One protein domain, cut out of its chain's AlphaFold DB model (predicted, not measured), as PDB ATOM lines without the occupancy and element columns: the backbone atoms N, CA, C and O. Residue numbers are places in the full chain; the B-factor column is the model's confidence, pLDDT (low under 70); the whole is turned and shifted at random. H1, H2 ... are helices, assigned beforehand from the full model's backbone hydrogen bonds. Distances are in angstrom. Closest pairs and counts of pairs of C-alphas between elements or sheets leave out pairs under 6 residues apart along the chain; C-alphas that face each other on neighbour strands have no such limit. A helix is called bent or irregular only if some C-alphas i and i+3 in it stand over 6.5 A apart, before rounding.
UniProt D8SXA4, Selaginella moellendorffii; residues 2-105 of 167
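What this domain is: This is residues 2 to 105 of the 167 residues of a protein of Selaginella moellendorffii (UniProt D8SXA4). One long helix, H2, turns a sharp corner by a kink of 116 degrees near residue 48, and a second corner, made of H3 and H4 joined by a tight link, packs on it. H3 packs on residues 47 to 57 of H2, H4 on the part of H2 before the kink, and the short H1 sits by the inside of the corner, near the middle of the domain. The printed part has 104 residues with five named helices, H1 to H5 in order along the chain, and no named strand; the class is all helix. The whole is compact, with a radius of gyration of the C-alphas of 13.6 A, and rounded, spanning 36 by 27 by 23 A.

Where its parts are: H1, residues 2 to 5, begins at C-alpha 2 at (78.541, 230.962, 239.213) and is 5.1 A long. H2, residues 29 to 60, begins at C-alpha 29 at (88.934, 233.959, 231.112) and measures 21.5 A from first to last C-alpha. It is irregular, with C-alphas 32 and 35 8.2 A apart. H3, residues 75 to 85, is 15.5 A long. H4, residues 87 to 99, is 18.1 A long. H5, residues 101 to 104, is 5.3 A long and ends at C-alpha 104 at (78.768, 239.214, 223.314).

How they stand to each other: H2 is the hub, touching three helices. H1 touches it; the closest C-alphas are those of Val 4 and Leu 36, 6.2 A apart. H4 touches H2 at a steep tilt of 50 degrees, opposite ways, with the C-alphas of Arg 45 and Gly 87 closest at 4.0 A. H3 touches H2 with residues 47 to 57 of H2 alone, at a steep tilt of 53 degrees, opposite ways; the closest C-alphas are those of Arg 50 and Gln 79, 4.9 A apart. H3 and H4 are close but not clearly touching and about perpendicular, at 81 degrees, with the C-alphas of Thr 82 and Leu 90 closest at 7.4 A. H5 is close to H4 but not clearly touching, the C-alphas of Leu 97 and Trp 104 being closest at 5.5 A. H5 is apart from H1, H2 and H3. In H3 and H4 every O i to N i+4 pair is within hydrogen-bond range, in H2 21 of 28; H1 and H5 are too short for such a pair.

The domain as a whole: The C-alphas farthest apart are those of Gln 14 and Cys 84, at 38.1 A. The links H1 to H2, residues 6 to 28, and H2 to H3, residues 61 to 74, are long. The printed part has no cut. Its mean pLDDT is 97.1, and no printed residue is under 70.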
ATOM      1  N   TRP A   2      78.012 230.272 238.028       97.25
ATOM      2  CA  TRP A   2      78.541 230.962 239.213       97.25
ATOM      3  C   TRP A   2      79.848 230.344 239.728       97.25
ATOM      4  O   TRP A   2      80.853 231.029 239.855       97.25
ATOM      5  N   ASP A   3      79.846 229.028 239.913       95.75
ATOM      6  CA  ASP A   3      80.999 228.199 240.274       95.75
ATOM      7  C   ASP A   3      82.204 228.368 239.338       95.75
ATOM      8  O   ASP A   3      83.348 228.267 239.764       95.75
ATOM      9  N   VAL A   4      81.941 228.645 238.060       97.62
ATOM     10  CA  VAL A   4      82.971 228.903 237.054       97.62
ATOM     11  C   VAL A   4      83.500 230.332 237.187       97.62
ATOM     12  O   VAL A   4      84.705 230.544 237.218       97.62
ATOM     13  N   ILE A   5      82.614 231.325 237.289       97.31
ATOM     14  CA  ILE A   5      82.987 232.745 237.391       97.31
ATOM     15  C   ILE A   5      83.810 233.000 238.663       97.31
ATOM     16  O   ILE A   5      84.807 233.717 238.617       97.31
ATOM     17  N   PHE A   6      83.423 232.375 239.774       97.12
ATOM     18  CA  PHE A   6      84.074 232.505 241.079       97.12
ATOM     19  C   PHE A   6      85.005 231.328 241.409       97.12
ATOM     20  O   PHE A   6      85.300 231.082 242.576       97.12
ATOM     21  N   SER A   7      85.468 230.588 240.395       96.94
ATOM     22  CA  SER A   7      86.450 229.517 240.581       96.94
ATOM     23  C   SER A   7      87.772 230.063 241.124       96.94
ATOM     24  O   SER A   7      88.166 231.182 240.785       96.94
ATOM     25  N   ASP A   8      88.505 229.233 241.863       95.56
ATOM     26  CA  ASP A   8      89.823 229.575 242.398       95.56
ATOM     27  C   ASP A   8      90.875 229.672 241.278       95.56
ATOM     28  O   ASP A   8      91.430 228.671 240.820       95.56
ATOM     29  N   VAL A   9      91.095 230.893 240.786       97.06
ATOM     30  CA  VAL A   9      92.129 231.241 239.808       97.06
ATOM     31  C   VAL A   9      93.032 232.302 240.444       97.06
ATOM     32  O   VAL A   9      92.517 233.283 240.984       97.06
ATOM     33  N   PRO A  10      94.367 232.149 240.391       96.12
ATOM     34  CA  PRO A  10      95.283 233.132 240.962       96.12
ATOM     35  C   PRO A  10      95.087 234.538 240.381       96.12
ATOM     36  O   PRO A  10      94.814 234.697 239.195       96.12
ATOM     37  N   ASP A  11      95.264 235.557 241.223       95.69
ATOM     38  CA  ASP A  11      95.353 236.984 240.867       95.69
ATOM     39  C   ASP A  11      94.107 237.651 240.250       95.69
ATOM     40  O   ASP A  11      94.105 238.874 240.068       95.69
ATOM     41  N   VAL A  12      93.020 236.914 239.993       97.50
ATOM     42  CA  VAL A  12      91.785 237.482 239.412       97.50
ATOM     43  C   VAL A  12      90.830 238.073 240.456       97.50
ATOM     44  O   VAL A  12      89.970 238.883 240.110       97.50
ATOM     45  N   PHE A  13      90.996 237.721 241.733       97.50
ATOM     46  CA  PHE A  13      90.319 238.345 242.873       97.50
ATOM     47  C   PHE A  13      91.364 238.862 243.863       97.50
ATOM     48  O   PHE A  13      92.011 238.095 244.569       97.50
ATOM     49  N   GLN A  14      91.538 240.177 243.910       96.12
ATOM     50  CA  GLN A  14      92.522 240.872 244.743       96.12
ATOM     51  C   GLN A  14      91.885 241.534 245.969       96.12
ATOM     52  O   GLN A  14      92.579 241.880 246.924       96.12
ATOM     53  N   THR A  15      90.562 241.729 245.958       95.12
ATOM     54  CA  THR A  15      89.821 242.348 247.064       95.12
ATOM     55  C   THR A  15      88.496 241.622 247.315       95.12
ATOM     56  O   THR A  15      87.921 241.064 246.379       95.12
ATOM     57  N   PRO A  16      87.946 241.681 248.543       92.31
ATOM     58  CA  PRO A  16      86.662 241.054 248.864       92.31
ATOM     59  C   PRO A  16      85.442 241.788 248.276       92.31
ATOM     60  O   PRO A  16      84.317 241.349 248.486       92.31
ATOM     61  N   PHE A  17      85.635 242.911 247.575       94.19
ATOM     62  CA  PHE A  17      84.551 243.757 247.053       94.19
ATOM     63  C   PHE A  17      84.314 243.596 245.546       94.19
ATOM     64  O   PHE A  17      83.490 244.303 244.968       94.19
ATOM     65  N   GLN A  18      85.048 242.701 244.885       96.94
ATOM     66  CA  GLN A  18      84.873 242.441 243.461       96.94
ATOM     67  C   GLN A  18      83.579 241.674 243.183       96.94
ATOM     68  O   GLN A  18      83.294 240.662 243.814       96.94
ATOM     69  N   THR A  19      82.832 242.124 242.176       96.88
ATOM     70  CA  THR A  19      81.586 241.489 241.709       96.88
ATOM     71  C   THR A  19      81.795 240.573 240.499       96.88
ATOM     72  O   THR A  19      80.843 239.989 239.992       96.88
ATOM     73  N   ALA A  20      83.031 240.485 240.004       97.31
ATOM     74  CA  ALA A  20      83.478 239.640 238.903       97.31
ATOM     75  C   ALA A  20      85.008 239.469 238.977       97.31
ATOM     76  O   ALA A  20      85.686 240.331 239.559       97.31
ATOM     77  N   PRO A  21      85.568 238.394 238.395       97.94
ATOM     78  CA  PRO A  21      87.012 238.240 238.311       97.94
ATOM     79  C   PRO A  21      87.596 239.266 237.328       97.94
ATOM     80  O   PRO A  21      86.950 239.642 236.348       97.94
ATOM     81  N   LEU A  22      88.825 239.728 237.586       97.81
ATOM     82  CA  LEU A  22      89.492 240.748 236.761       97.81
ATOM     83  C   LEU A  22      89.689 240.312 235.304       97.81
ATOM     84  O   LEU A  22      89.809 241.159 234.424       97.81
ATOM     85  N   ASP A  23      89.713 239.006 235.050       97.69
ATOM     86  CA  ASP A  23      89.929 238.451 233.725       97.69
ATOM     87  C   ASP A  23      88.647 238.255 232.906       97.69
ATOM     88  O   ASP A  23      88.776 237.963 231.721       97.69
ATOM     89  N   LEU A  24      87.440 238.470 233.464       97.50
ATOM     90  CA  LEU A  24      86.145 238.189 232.805       97.50
ATOM     91  C   LEU A  24      86.025 238.776 231.388       97.50
ATOM     92  O   LEU A  24      85.444 238.160 230.502       97.50
ATOM     93  N   CYS A  25      86.567 239.974 231.187       96.69
ATOM     94  CA  CYS A  25      86.524 240.709 229.924       96.69
ATOM     95  C   CYS A  25      87.842 240.610 229.139       96.69
ATOM     96  O   CYS A  25      88.222 241.554 228.451       96.69
ATOM     97  N   THR A  26      88.573 239.508 229.290       97.00
ATOM     98  CA  THR A  26      89.867 239.282 228.639       97.00
ATOM     99  C   THR A  26      89.899 237.923 227.955       97.00
ATOM    100  O   THR A  26      89.226 236.987 228.389       97.00
ATOM    101  N   ASP A  27      90.795 237.774 226.981       95.56
ATOM    102  CA  ASP A  27      91.022 236.522 226.244       95.56
ATOM    103  C   ASP A  27      91.522 235.361 227.131       95.56
ATOM    104  O   ASP A  27      91.661 234.230 226.669       95.56
ATOM    105  N   SER A  28      91.824 235.623 228.408       97.00
ATOM    106  CA  SER A  28      92.313 234.619 229.357       97.00
ATOM    107  C   SER A  28      91.211 233.923 230.162       97.00
ATOM    108  O   SER A  28      91.433 232.794 230.609       97.00
ATOM    109  N   PHE A  29      90.013 234.518 230.284       98.19
ATOM    110  CA  PHE A  29      88.934 233.959 231.112       98.19
ATOM    111  C   PHE A  29      88.559 232.544 230.680       98.19
ATOM    112  O   PHE A  29      88.514 231.621 231.504       98.19
ATOM    113  N   TYR A  30      88.321 232.378 229.376       98.31
ATOM    114  CA  TYR A  30      87.905 231.111 228.805       98.31
ATOM    115  C   TYR A  30      89.008 230.043 228.873       98.31
ATOM    116  O   TYR A  30      88.749 228.983 229.449       98.31
ATOM    117  N   PRO A  31      90.239 230.260 228.357       98.00
ATOM    118  CA  PRO A  31      91.269 229.219 228.353       98.00
ATOM    119  C   PRO A  31      91.589 228.668 229.745       98.00
ATOM    120  O   PRO A  31      91.668 227.448 229.913       98.00
ATOM    121  N   VAL A  32      91.704 229.549 230.746       98.06
ATOM    122  CA  VAL A  32      92.049 229.181 232.130       98.06
ATOM    123  C   VAL A  32      90.960 228.325 232.782       98.06
ATOM    124  O   VAL A  32      91.263 227.461 233.602       98.06
ATOM    125  N   ARG A  33      89.695 228.508 232.385       98.25
ATOM    126  CA  ARG A  33      88.538 227.781 232.932       98.25
ATOM    127  C   ARG A  33      87.907 226.804 231.947       98.25
ATOM    128  O   ARG A  33      86.827 226.291 232.225       98.25
ATOM    129  N   SER A  34      88.557 226.517 230.822       98.19
ATOM    130  CA  SER A  34      87.966 225.777 229.696       98.19
ATOM    131  C   SER A  34      87.319 224.456 230.119       98.19
ATOM    132  O   SER A  34      86.166 224.206 229.784       98.19
ATOM    133  N   SER A  35      87.992 223.650 230.945       98.25
ATOM    134  CA  SER A  35      87.421 222.395 231.454       98.25
ATOM    135  C   SER A  35      86.162 222.600 232.311       98.25
ATOM    136  O   SER A  35      85.222 221.814 232.202       98.25
ATOM    137  N   LEU A  36      86.140 223.620 233.176       98.38
ATOM    138  CA  LEU A  36      84.986 223.929 234.032       98.38
ATOM    139  C   LEU A  36      83.827 224.481 233.202       98.38
ATOM    140  O   LEU A  36      82.679 224.075 233.391       98.38
ATOM    141  N   ILE A  37      84.139 225.374 232.259       98.69
ATOM    142  CA  ILE A  37      83.176 225.948 231.325       98.69
ATOM    143  C   ILE A  37      82.529 224.830 230.514       98.69
ATOM    144  O   ILE A  37      81.314 224.680 230.582       98.69
ATOM    145  N   GLU A  38      83.306 223.999 229.825       98.56
ATOM    146  CA  GLU A  38      82.763 222.941 228.964       98.56
ATOM    147  C   GLU A  38      81.923 221.926 229.750       98.56
ATOM    148  O   GLU A  38      80.822 221.566 229.329       98.56
ATOM    149  N   SER A  39      82.359 221.539 230.955       98.50
ATOM    150  CA  SER A  39      81.551 220.677 231.825       98.50
ATOM    151  C   SER A  39      80.216 221.324 232.202       98.50
ATOM    152  O   SER A  39      79.180 220.654 232.228       98.50
ATOM    153  N   ARG A  40      80.213 222.625 232.511       98.56
ATOM    154  CA  ARG A  40      79.001 223.355 232.889       98.56
ATOM    155  C   ARG A  40      78.068 223.556 231.696       98.56
ATOM    156  O   ARG A  40      76.854 223.423 231.844       98.56
ATOM    157  N   LEU A  41      78.623 223.837 230.523       98.69
ATOM    158  CA  LEU A  41      77.885 223.971 229.271       98.69
ATOM    159  C   LEU A  41      77.221 222.662 228.857       98.69
ATOM    160  O   LEU A  41      76.077 222.698 228.401       98.69
ATOM    161  N   GLN A  42      77.889 221.526 229.069       98.62
ATOM    162  CA  GLN A  42      77.306 220.206 228.847       98.62
ATOM    163  C   GLN A  42      76.133 219.951 229.803       98.62
ATOM    164  O   GLN A  42      75.045 219.602 229.355       98.62
ATOM    165  N   ALA A  43      76.289 220.240 231.100       98.50
ATOM    166  CA  ALA A  43      75.193 220.111 232.066       98.50
ATOM    167  C   ALA A  43      73.982 221.000 231.718       98.50
ATOM    168  O   ALA A  43      72.832 220.586 231.866       98.50
ATOM    169  N   ILE A  44      74.224 222.221 231.228       98.56
ATOM    170  CA  ILE A  44      73.171 223.114 230.717       98.56
ATOM    171  C   ILE A  44      72.502 222.494 229.487       98.56
ATOM    172  O   ILE A  44      71.271 222.441 229.427       98.56
ATOM    173  N   ARG A  45      73.300 222.000 228.532       98.31
ATOM    174  CA  ARG A  45      72.831 221.376 227.290       98.31
ATOM    175  C   ARG A  45      71.918 220.181 227.556       98.31
ATOM    176  O   ARG A  45      70.893 220.060 226.890       98.31
ATOM    177  N   ASP A  46      72.240 219.388 228.572       98.12
ATOM    178  CA  ASP A  46      71.486 218.199 228.989       98.12
ATOM    179  C   ASP A  46      70.229 218.524 229.821       98.12
ATOM    180  O   ASP A  46      69.556 217.629 230.329       98.12
ATOM    181  N   GLY A  47      69.872 219.809 229.947       96.62
ATOM    182  CA  GLY A  47      68.645 220.258 230.610       96.62
ATOM    183  C   GLY A  47      68.806 220.596 232.092       96.62
ATOM    184  O   GLY A  47      67.815 220.891 232.761       96.62
ATOM    185  N   GLY A  48      70.034 220.624 232.615       97.88
ATOM    186  CA  GLY A  48      70.312 220.953 234.016       97.88
ATOM    187  C   GLY A  48      70.066 222.419 234.387       97.88
ATOM    188  O   GLY A  48      69.982 222.745 235.568       97.88
ATOM    189  N   ALA A  49      69.908 223.318 233.408       98.00
ATOM    190  CA  ALA A  49      69.824 224.767 233.624       98.00
ATOM    191  C   ALA A  49      68.807 225.183 234.703       98.00
ATOM    192  O   ALA A  49      69.127 226.000 235.567       98.00
ATOM    193  N   ARG A  50      67.613 224.576 234.709       97.75
ATOM    194  CA  ARG A  50      66.556 224.874 235.689       97.75
ATOM    195  C   ARG A  50      66.989 224.603 237.132       97.75
ATOM    196  O   ARG A  50      66.660 225.377 238.033       97.75
ATOM    197  N   GLN A  51      67.674 223.484 237.347       98.31
ATOM    198  CA  GLN A  51      68.178 223.095 238.660       98.31
ATOM    199  C   GLN A  51      69.333 224.008 239.072       98.31
ATOM    200  O   GLN A  51      69.317 224.550 240.171       98.31
ATOM    201  N   LEU A  52      70.264 224.269 238.153       98.38
ATOM    202  CA  LEU A  52      71.418 225.124 238.414       98.38
ATOM    203  C   LEU A  52      71.021 226.547 238.822       98.38
ATOM    204  O   LEU A  52      71.651 227.133 239.700       98.38
ATOM    205  N   VAL A  53      69.976 227.104 238.203       98.19
ATOM    206  CA  VAL A  53      69.419 228.406 238.596       98.19
ATOM    207  C   VAL A  53      68.846 228.356 240.012       98.19
ATOM    208  O   VAL A  53      69.080 229.283 240.780       98.19
ATOM    209  N   ALA A  54      68.142 227.283 240.384       98.44
ATOM    210  CA  ALA A  54      67.573 227.133 241.727       98.44
ATOM    211  C   ALA A  54      68.648 227.032 242.812       98.44
ATOM    212  O   ALA A  54      68.540 227.702 243.836       98.44
ATOM    213  N   GLU A  55      69.682 226.230 242.568       98.25
ATOM    214  CA  GLU A  55      70.828 226.069 243.469       98.25
ATOM    215  C   GLU A  55      71.568 227.400 243.636       98.25
ATOM    216  O   GLU A  55      71.716 227.893 244.751       98.25
ATOM    217  N   THR A  56      71.912 228.052 242.518       98.06
ATOM    218  CA  THR A  56      72.587 229.361 242.524       98.06
ATOM    219  C   THR A  56      71.756 230.412 243.264       98.06
ATOM    220  O   THR A  56      72.297 231.217 244.017       98.06
ATOM    221  N   TRP A  57      70.436 230.422 243.064       98.38
ATOM    222  CA  TRP A  57      69.543 231.339 243.763       98.38
ATOM    223  C   TRP A  57      69.533 231.072 245.268       98.38
ATOM    224  O   TRP A  57      69.713 231.998 246.052       98.38
ATOM    225  N   ALA A  58      69.350 229.819 245.686       98.38
ATOM    226  CA  ALA A  58      69.296 229.459 247.100       98.38
ATOM    227  C   ALA A  58      70.593 229.813 247.846       98.38
ATOM    228  O   ALA A  58      70.536 230.245 248.996       98.38
ATOM    229  N   GLU A  59      71.743 229.651 247.193       98.12
ATOM    230  CA  GLU A  59      73.055 229.872 247.805       98.12
ATOM    231  C   GLU A  59      73.523 231.331 247.754       98.12
ATOM    232  O   GLU A  59      74.234 231.777 248.656       98.12
ATOM    233  N   HIS A  60      73.151 232.082 246.712       97.94
ATOM    234  CA  HIS A  60      73.796 233.364 246.410       97.94
ATOM    235  C   HIS A  60      72.849 234.558 246.282       97.94
ATOM    236  O   HIS A  60      73.335 235.669 246.050       97.94
ATOM    237  N   TYR A  61      71.533 234.383 246.447       97.88
ATOM    238  CA  TYR A  61      70.572 235.483 246.337       97.88
ATOM    239  C   TYR A  61      70.988 236.711 247.166       97.88
ATOM    240  O   TYR A  61      71.310 236.610 248.350       97.88
ATOM    241  N   GLY A  62      70.981 237.885 246.527       96.81
ATOM    242  CA  GLY A  62      71.396 239.153 247.137       96.81
ATOM    243  C   GLY A  62      72.904 239.432 247.091       96.81
ATOM    244  O   GLY A  62      73.325 240.544 247.407       96.81
ATOM    245  N   THR A  63      73.730 238.478 246.650       97.00
ATOM    246  CA  THR A  63      75.175 238.694 246.471       97.00
ATOM    247  C   THR A  63      75.434 239.518 245.214       97.00
ATOM    248  O   THR A  63      74.936 239.195 244.136       97.00
ATOM    249  N   SER A  64      76.232 240.580 245.320       96.19
ATOM    250  CA  SER A  64      76.568 241.414 244.160       96.19
ATOM    251  C   SER A  64      77.411 240.633 243.147       96.19
ATOM    252  O   SER A  64      78.505 240.178 243.467       96.19
ATOM    253  N   CYS A  65      76.909 240.509 241.920       96.69
ATOM    254  CA  CYS A  65      77.591 239.851 240.811       96.69
ATOM    255  C   CYS A  65      77.333 240.633 239.524       96.69
ATOM    256  O   CYS A  65      76.187 240.963 239.208       96.69
ATOM    257  N   SER A  66      78.387 240.915 238.762       94.25
ATOM    258  CA  SER A  66      78.250 241.560 237.457       94.25
ATOM    259  C   SER A  66      77.392 240.690 236.534       94.25
ATOM    260  O   SER A  66      77.550 239.472 236.491       94.25
ATOM    261  N   GLY A  67      76.454 241.313 235.818       91.31
ATOM    262  CA  GLY A  67      75.515 240.613 234.935       91.31
ATOM    263  C   GLY A  67      74.307 239.971 235.631       91.31
ATOM    264  O   GLY A  67      73.458 239.409 234.943       91.31
ATOM    265  N   VAL A  68      74.176 240.079 236.960       96.25
ATOM    266  CA  VAL A  68      73.024 239.554 237.712       96.25
ATOM    267  C   VAL A  68      72.220 240.696 238.326       96.25
ATOM    268  O   VAL A  68      72.755 241.547 239.030       96.25
ATOM    269  N   ASN A  69      70.909 240.693 238.086       96.19
ATOM    270  CA  ASN A  69      69.958 241.565 238.770       96.19
ATOM    271  C   ASN A  69      68.891 240.699 239.451       96.19
ATOM    272  O   ASN A  69      67.972 240.210 238.793       96.19
ATOM    273  N   TRP A  70      69.036 240.520 240.764       96.81
ATOM    274  CA  TRP A  70      68.184 239.655 241.584       96.81
ATOM    275  C   TRP A  70      66.728 240.115 241.678       96.81
ATOM    276  O   TRP A  70      65.848 239.295 241.916       96.81
ATOM    277  N   GLU A  71      66.465 241.406 241.485       96.19
ATOM    278  CA  GLU A  71      65.135 241.998 241.664       96.19
ATOM    279  C   GLU A  71      64.348 242.089 240.350       96.19
ATOM    280  O   GLU A  71      63.160 242.404 240.355       96.19
ATOM    281  N   LYS A  72      64.993 241.813 239.207       95.88
ATOM    282  CA  LYS A  72      64.368 241.958 237.886       95.88
ATOM    283  C   LYS A  72      63.328 240.873 237.593       95.88
ATOM    284  O   LYS A  72      62.328 241.166 236.943       95.88
ATOM    285  N   TYR A  73      63.577 239.640 238.034       95.44
ATOM    286  CA  TYR A  73      62.736 238.473 237.753       95.44
ATOM    287  C   TYR A  73      62.669 237.544 238.964       95.44
ATOM    288  O   TYR A  73      63.627 237.448 239.730       95.44
ATOM    289  N   SER A  74      61.553 236.827 239.114       96.88
ATOM    290  CA  SER A  74      61.420 235.802 240.148       96.88
ATOM    291  C   SER A  74      62.209 234.534 239.792       96.88
ATOM    292  O   SER A  74      62.503 234.271 238.623       96.88
ATOM    293  N   LEU A  75      62.508 233.695 240.790       97.62
ATOM    294  CA  LEU A  75      63.099 232.376 240.548       97.62
ATOM    295  C   LEU A  75      62.229 231.523 239.608       97.62
ATOM    296  O   LEU A  75      62.758 230.833 238.739       97.62
ATOM    297  N   GLU A  76      60.906 231.576 239.765       96.50
ATOM    298  CA  GLU A  76      59.965 230.825 238.930       96.50
ATOM    299  C   GLU A  76      60.029 231.265 237.461       96.50
ATOM    300  O   GLU A  76      60.087 230.414 236.567       96.50
ATOM    301  N   ASP A  77      60.096 232.575 237.209       96.12
ATOM    302  CA  ASP A  77      60.258 233.117 235.857       96.12
ATOM    303  C   ASP A  77      61.569 232.640 235.239       96.12
ATOM    304  O   ASP A  77      61.573 232.116 234.127       96.12
ATOM    305  N   LEU A  78      62.681 232.756 235.972       96.81
ATOM    306  CA  LEU A  78      63.994 232.330 235.487       96.81
ATOM    307  C   LEU A  78      64.011 230.832 235.169       96.81
ATOM    308  O   LEU A  78      64.469 230.432 234.099       96.81
ATOM    309  N   GLN A  79      63.463 229.997 236.054       97.06
ATOM    310  CA  GLN A  79      63.332 228.562 235.812       97.06
ATOM    311  C   GLN A  79      62.483 228.264 234.575       97.06
ATOM    312  O   GLN A  79      62.870 227.423 233.762       97.06
ATOM    313  N   THR A  80      61.357 228.954 234.410       96.56
ATOM    314  CA  THR A  80      60.472 228.793 233.250       96.56
ATOM    315  C   THR A  80      61.194 229.182 231.965       96.56
ATOM    316  O   THR A  80      61.242 228.392 231.025       96.56
ATOM    317  N   ILE A  81      61.854 230.341 231.956       96.69
ATOM    318  CA  ILE A  81      62.663 230.821 230.833       96.69
ATOM    319  C   ILE A  81      63.731 229.795 230.447       96.69
ATOM    320  O   ILE A  81      63.908 229.533 229.257       96.69
ATOM    321  N   THR A  82      64.409 229.165 231.421       96.75
ATOM    322  CA  THR A  82      65.433 228.164 231.086       96.75
ATOM    323  C   THR A  82      64.864 226.966 230.326       96.75
ATOM    324  O   THR A  82      65.505 226.441 229.416       96.75
ATOM    325  N   VAL A  83      63.641 226.551 230.663       96.25
ATOM    326  CA  VAL A  83      62.945 225.459 229.976       96.25
ATOM    327  C   VAL A  83      62.475 225.907 228.592       96.25
ATOM    328  O   VAL A  83      62.629 225.148 227.640       96.25
ATOM    329  N   CYS A  84      61.947 227.127 228.471       96.62
ATOM    330  CA  CYS A  84      61.429 227.666 227.216       96.62
ATOM    331  C   CYS A  84      62.516 227.922 226.160       96.62
ATOM    332  O   CYS A  84      62.277 227.682 224.981       96.62
ATOM    333  N   ILE A  85      63.694 228.415 226.562       96.75
ATOM    334  CA  ILE A  85      64.842 228.584 225.648       96.75
ATOM    335  C   ILE A  85      65.461 227.221 225.312       96.75
ATOM    336  O   ILE A  85      65.891 226.986 224.184       96.75
ATOM    337  N   GLY A  86      65.492 226.312 226.289       96.62
ATOM    338  CA  GLY A  86      66.053 224.977 226.141       96.62
ATOM    339  C   GLY A  86      67.567 224.916 226.364       96.62
ATOM    340  O   GLY A  86      68.310 225.881 226.175       96.62
ATOM    341  N   GLY A  87      68.030 223.732 226.772       97.69
ATOM    342  CA  GLY A  87      69.430 223.476 227.120       97.69
ATOM    343  C   GLY A  87      70.431 223.805 226.005       97.69
ATOM    344  O   GLY A  87      71.391 224.530 226.270       97.69
ATOM    345  N   PRO A  88      70.239 223.328 224.757       97.62
ATOM    346  CA  PRO A  88      71.165 223.611 223.660       97.62
ATOM    347  C   PRO A  88      71.349 225.106 223.378       97.62
ATOM    348  O   PRO A  88      72.487 225.555 223.268       97.62
ATOM    349  N   GLY A  89      70.255 225.871 223.333       97.62
ATOM    350  CA  GLY A  89      70.289 227.316 223.105       97.62
ATOM    351  C   GLY A  89      71.003 228.073 224.221       97.62
ATOM    352  O   GLY A  89      71.901 228.871 223.960       97.62
ATOM    353  N   LEU A  90      70.669 227.766 225.479       98.19
ATOM    354  CA  LEU A  90      71.344 228.355 226.640       98.19
ATOM    355  C   LEU A  90      72.836 228.031 226.673       98.19
ATOM    356  O   LEU A  90      73.640 228.897 227.004       98.19
ATOM    357  N   SER A  91      73.208 226.798 226.326       98.50
ATOM    358  CA  SER A  91      74.606 226.370 226.266       98.50
ATOM    359  C   SER A  91      75.388 227.215 225.253       98.50
ATOM    360  O   SER A  91      76.443 227.746 225.588       98.50
ATOM    361  N   VAL A  92      74.832 227.458 224.060       98.38
ATOM    362  CA  VAL A  92      75.450 228.340 223.053       98.38
ATOM    363  C   VAL A  92      75.583 229.779 223.565       98.38
ATOM    364  O   VAL A  92      76.664 230.354 223.487       98.38
ATOM    365  N   ILE A  93      74.529 230.351 224.153       97.75
ATOM    366  CA  ILE A  93      74.568 231.723 224.695       97.75
ATOM    367  C   ILE A  93      75.642 231.851 225.788       97.75
ATOM    368  O   ILE A  93      76.452 232.776 225.765       97.75
ATOM    369  N   CYS A  94      75.679 230.913 226.739       98.19
ATOM    370  CA  CYS A  94      76.671 230.913 227.811       98.19
ATOM    371  C   CYS A  94      78.099 230.717 227.290       98.19
ATOM    372  O   CYS A  94      79.022 231.307 227.847       98.19
ATOM    373  N   LYS A  95      78.283 229.909 226.241       98.38
ATOM    374  CA  LYS A  95      79.578 229.681 225.596       98.38
ATOM    375  C   LYS A  95      80.136 230.974 225.007       98.38
ATOM    376  O   LYS A  95      81.249 231.343 225.359       98.38
ATOM    377  N   LEU A  96      79.340 231.696 224.217       97.81
ATOM    378  CA  LEU A  96      79.741 232.979 223.626       97.81
ATOM    379  C   LEU A  96      80.123 234.006 224.697       97.81
ATOM    380  O   LEU A  96      81.182 234.623 224.628       97.81
ATOM    381  N   LEU A  97      79.291 234.140 225.736       97.69
ATOM    382  CA  LEU A  97      79.558 235.054 226.851       97.69
ATOM    383  C   LEU A  97      80.804 234.675 227.658       97.69
ATOM    384  O   LEU A  97      81.386 235.550 228.293       97.69
ATOM    385  N   ALA A  98      81.179 233.395 227.682       97.69
ATOM    386  CA  ALA A  98      82.395 232.937 228.336       97.69
ATOM    387  C   ALA A  98      83.629 233.139 227.448       97.69
ATOM    388  O   ALA A  98      84.683 233.475 227.970       97.69
ATOM    389  N   GLU A  99      83.520 232.935 226.135       97.31
ATOM    390  CA  GLU A  99      84.630 233.122 225.194       97.31
ATOM    391  C   GLU A  99      85.002 234.593 225.013       97.31
ATOM    392  O   GLU A  99      86.186 234.907 224.956       97.31
ATOM    393  N   ASP A 100      84.011 235.486 224.956       96.44
ATOM    394  CA  ASP A 100      84.241 236.918 224.772       96.44
ATOM    395  C   ASP A 100      83.095 237.752 225.371       96.44
ATOM    396  O   ASP A 100      82.152 238.188 224.702       96.44
ATOM    397  N   HIS A 101      83.168 237.964 226.685       95.88
ATOM    398  CA  HIS A 101      82.115 238.642 227.438       95.88
ATOM    399  C   HIS A 101      81.856 240.079 226.957       95.88
ATOM    400  O   HIS A 101      80.710 240.528 226.903       95.88
ATOM    401  N   SER A 102      82.911 240.818 226.599       93.19
ATOM    402  CA  SER A 102      82.786 242.232 226.227       93.19
ATOM    403  C   SER A 102      82.061 242.422 224.901       93.19
ATOM    404  O   SER A 102      81.240 243.330 224.791       93.19
ATOM    405  N   ASN A 103      82.304 241.552 223.920       94.88
ATOM    406  CA  ASN A 103      81.646 241.677 222.622       94.88
ATOM    407  C   ASN A 103      80.254 241.036 222.615       94.88
ATOM    408  O   ASN A 103      79.321 241.603 222.045       94.88
ATOM    409  N   TRP A 104      80.060 239.911 223.312       96.25
ATOM    410  CA  TRP A 104      78.768 239.214 223.314       96.25
ATOM    411  C   TRP A 104      77.733 239.801 224.275       96.25
ATOM    412  O   TRP A 104      76.545 239.546 224.117       96.25
ATOM    413  N   THR A 105      78.115 240.654 225.227       93.94
ATOM    414  CA  THR A 105      77.118 241.426 225.997       93.94
ATOM    415  C   THR A 105      76.429 242.509 225.160       93.94
ATOM    416  O   THR A 105      75.332 242.947 225.508       93.94
TER     417      THR A 105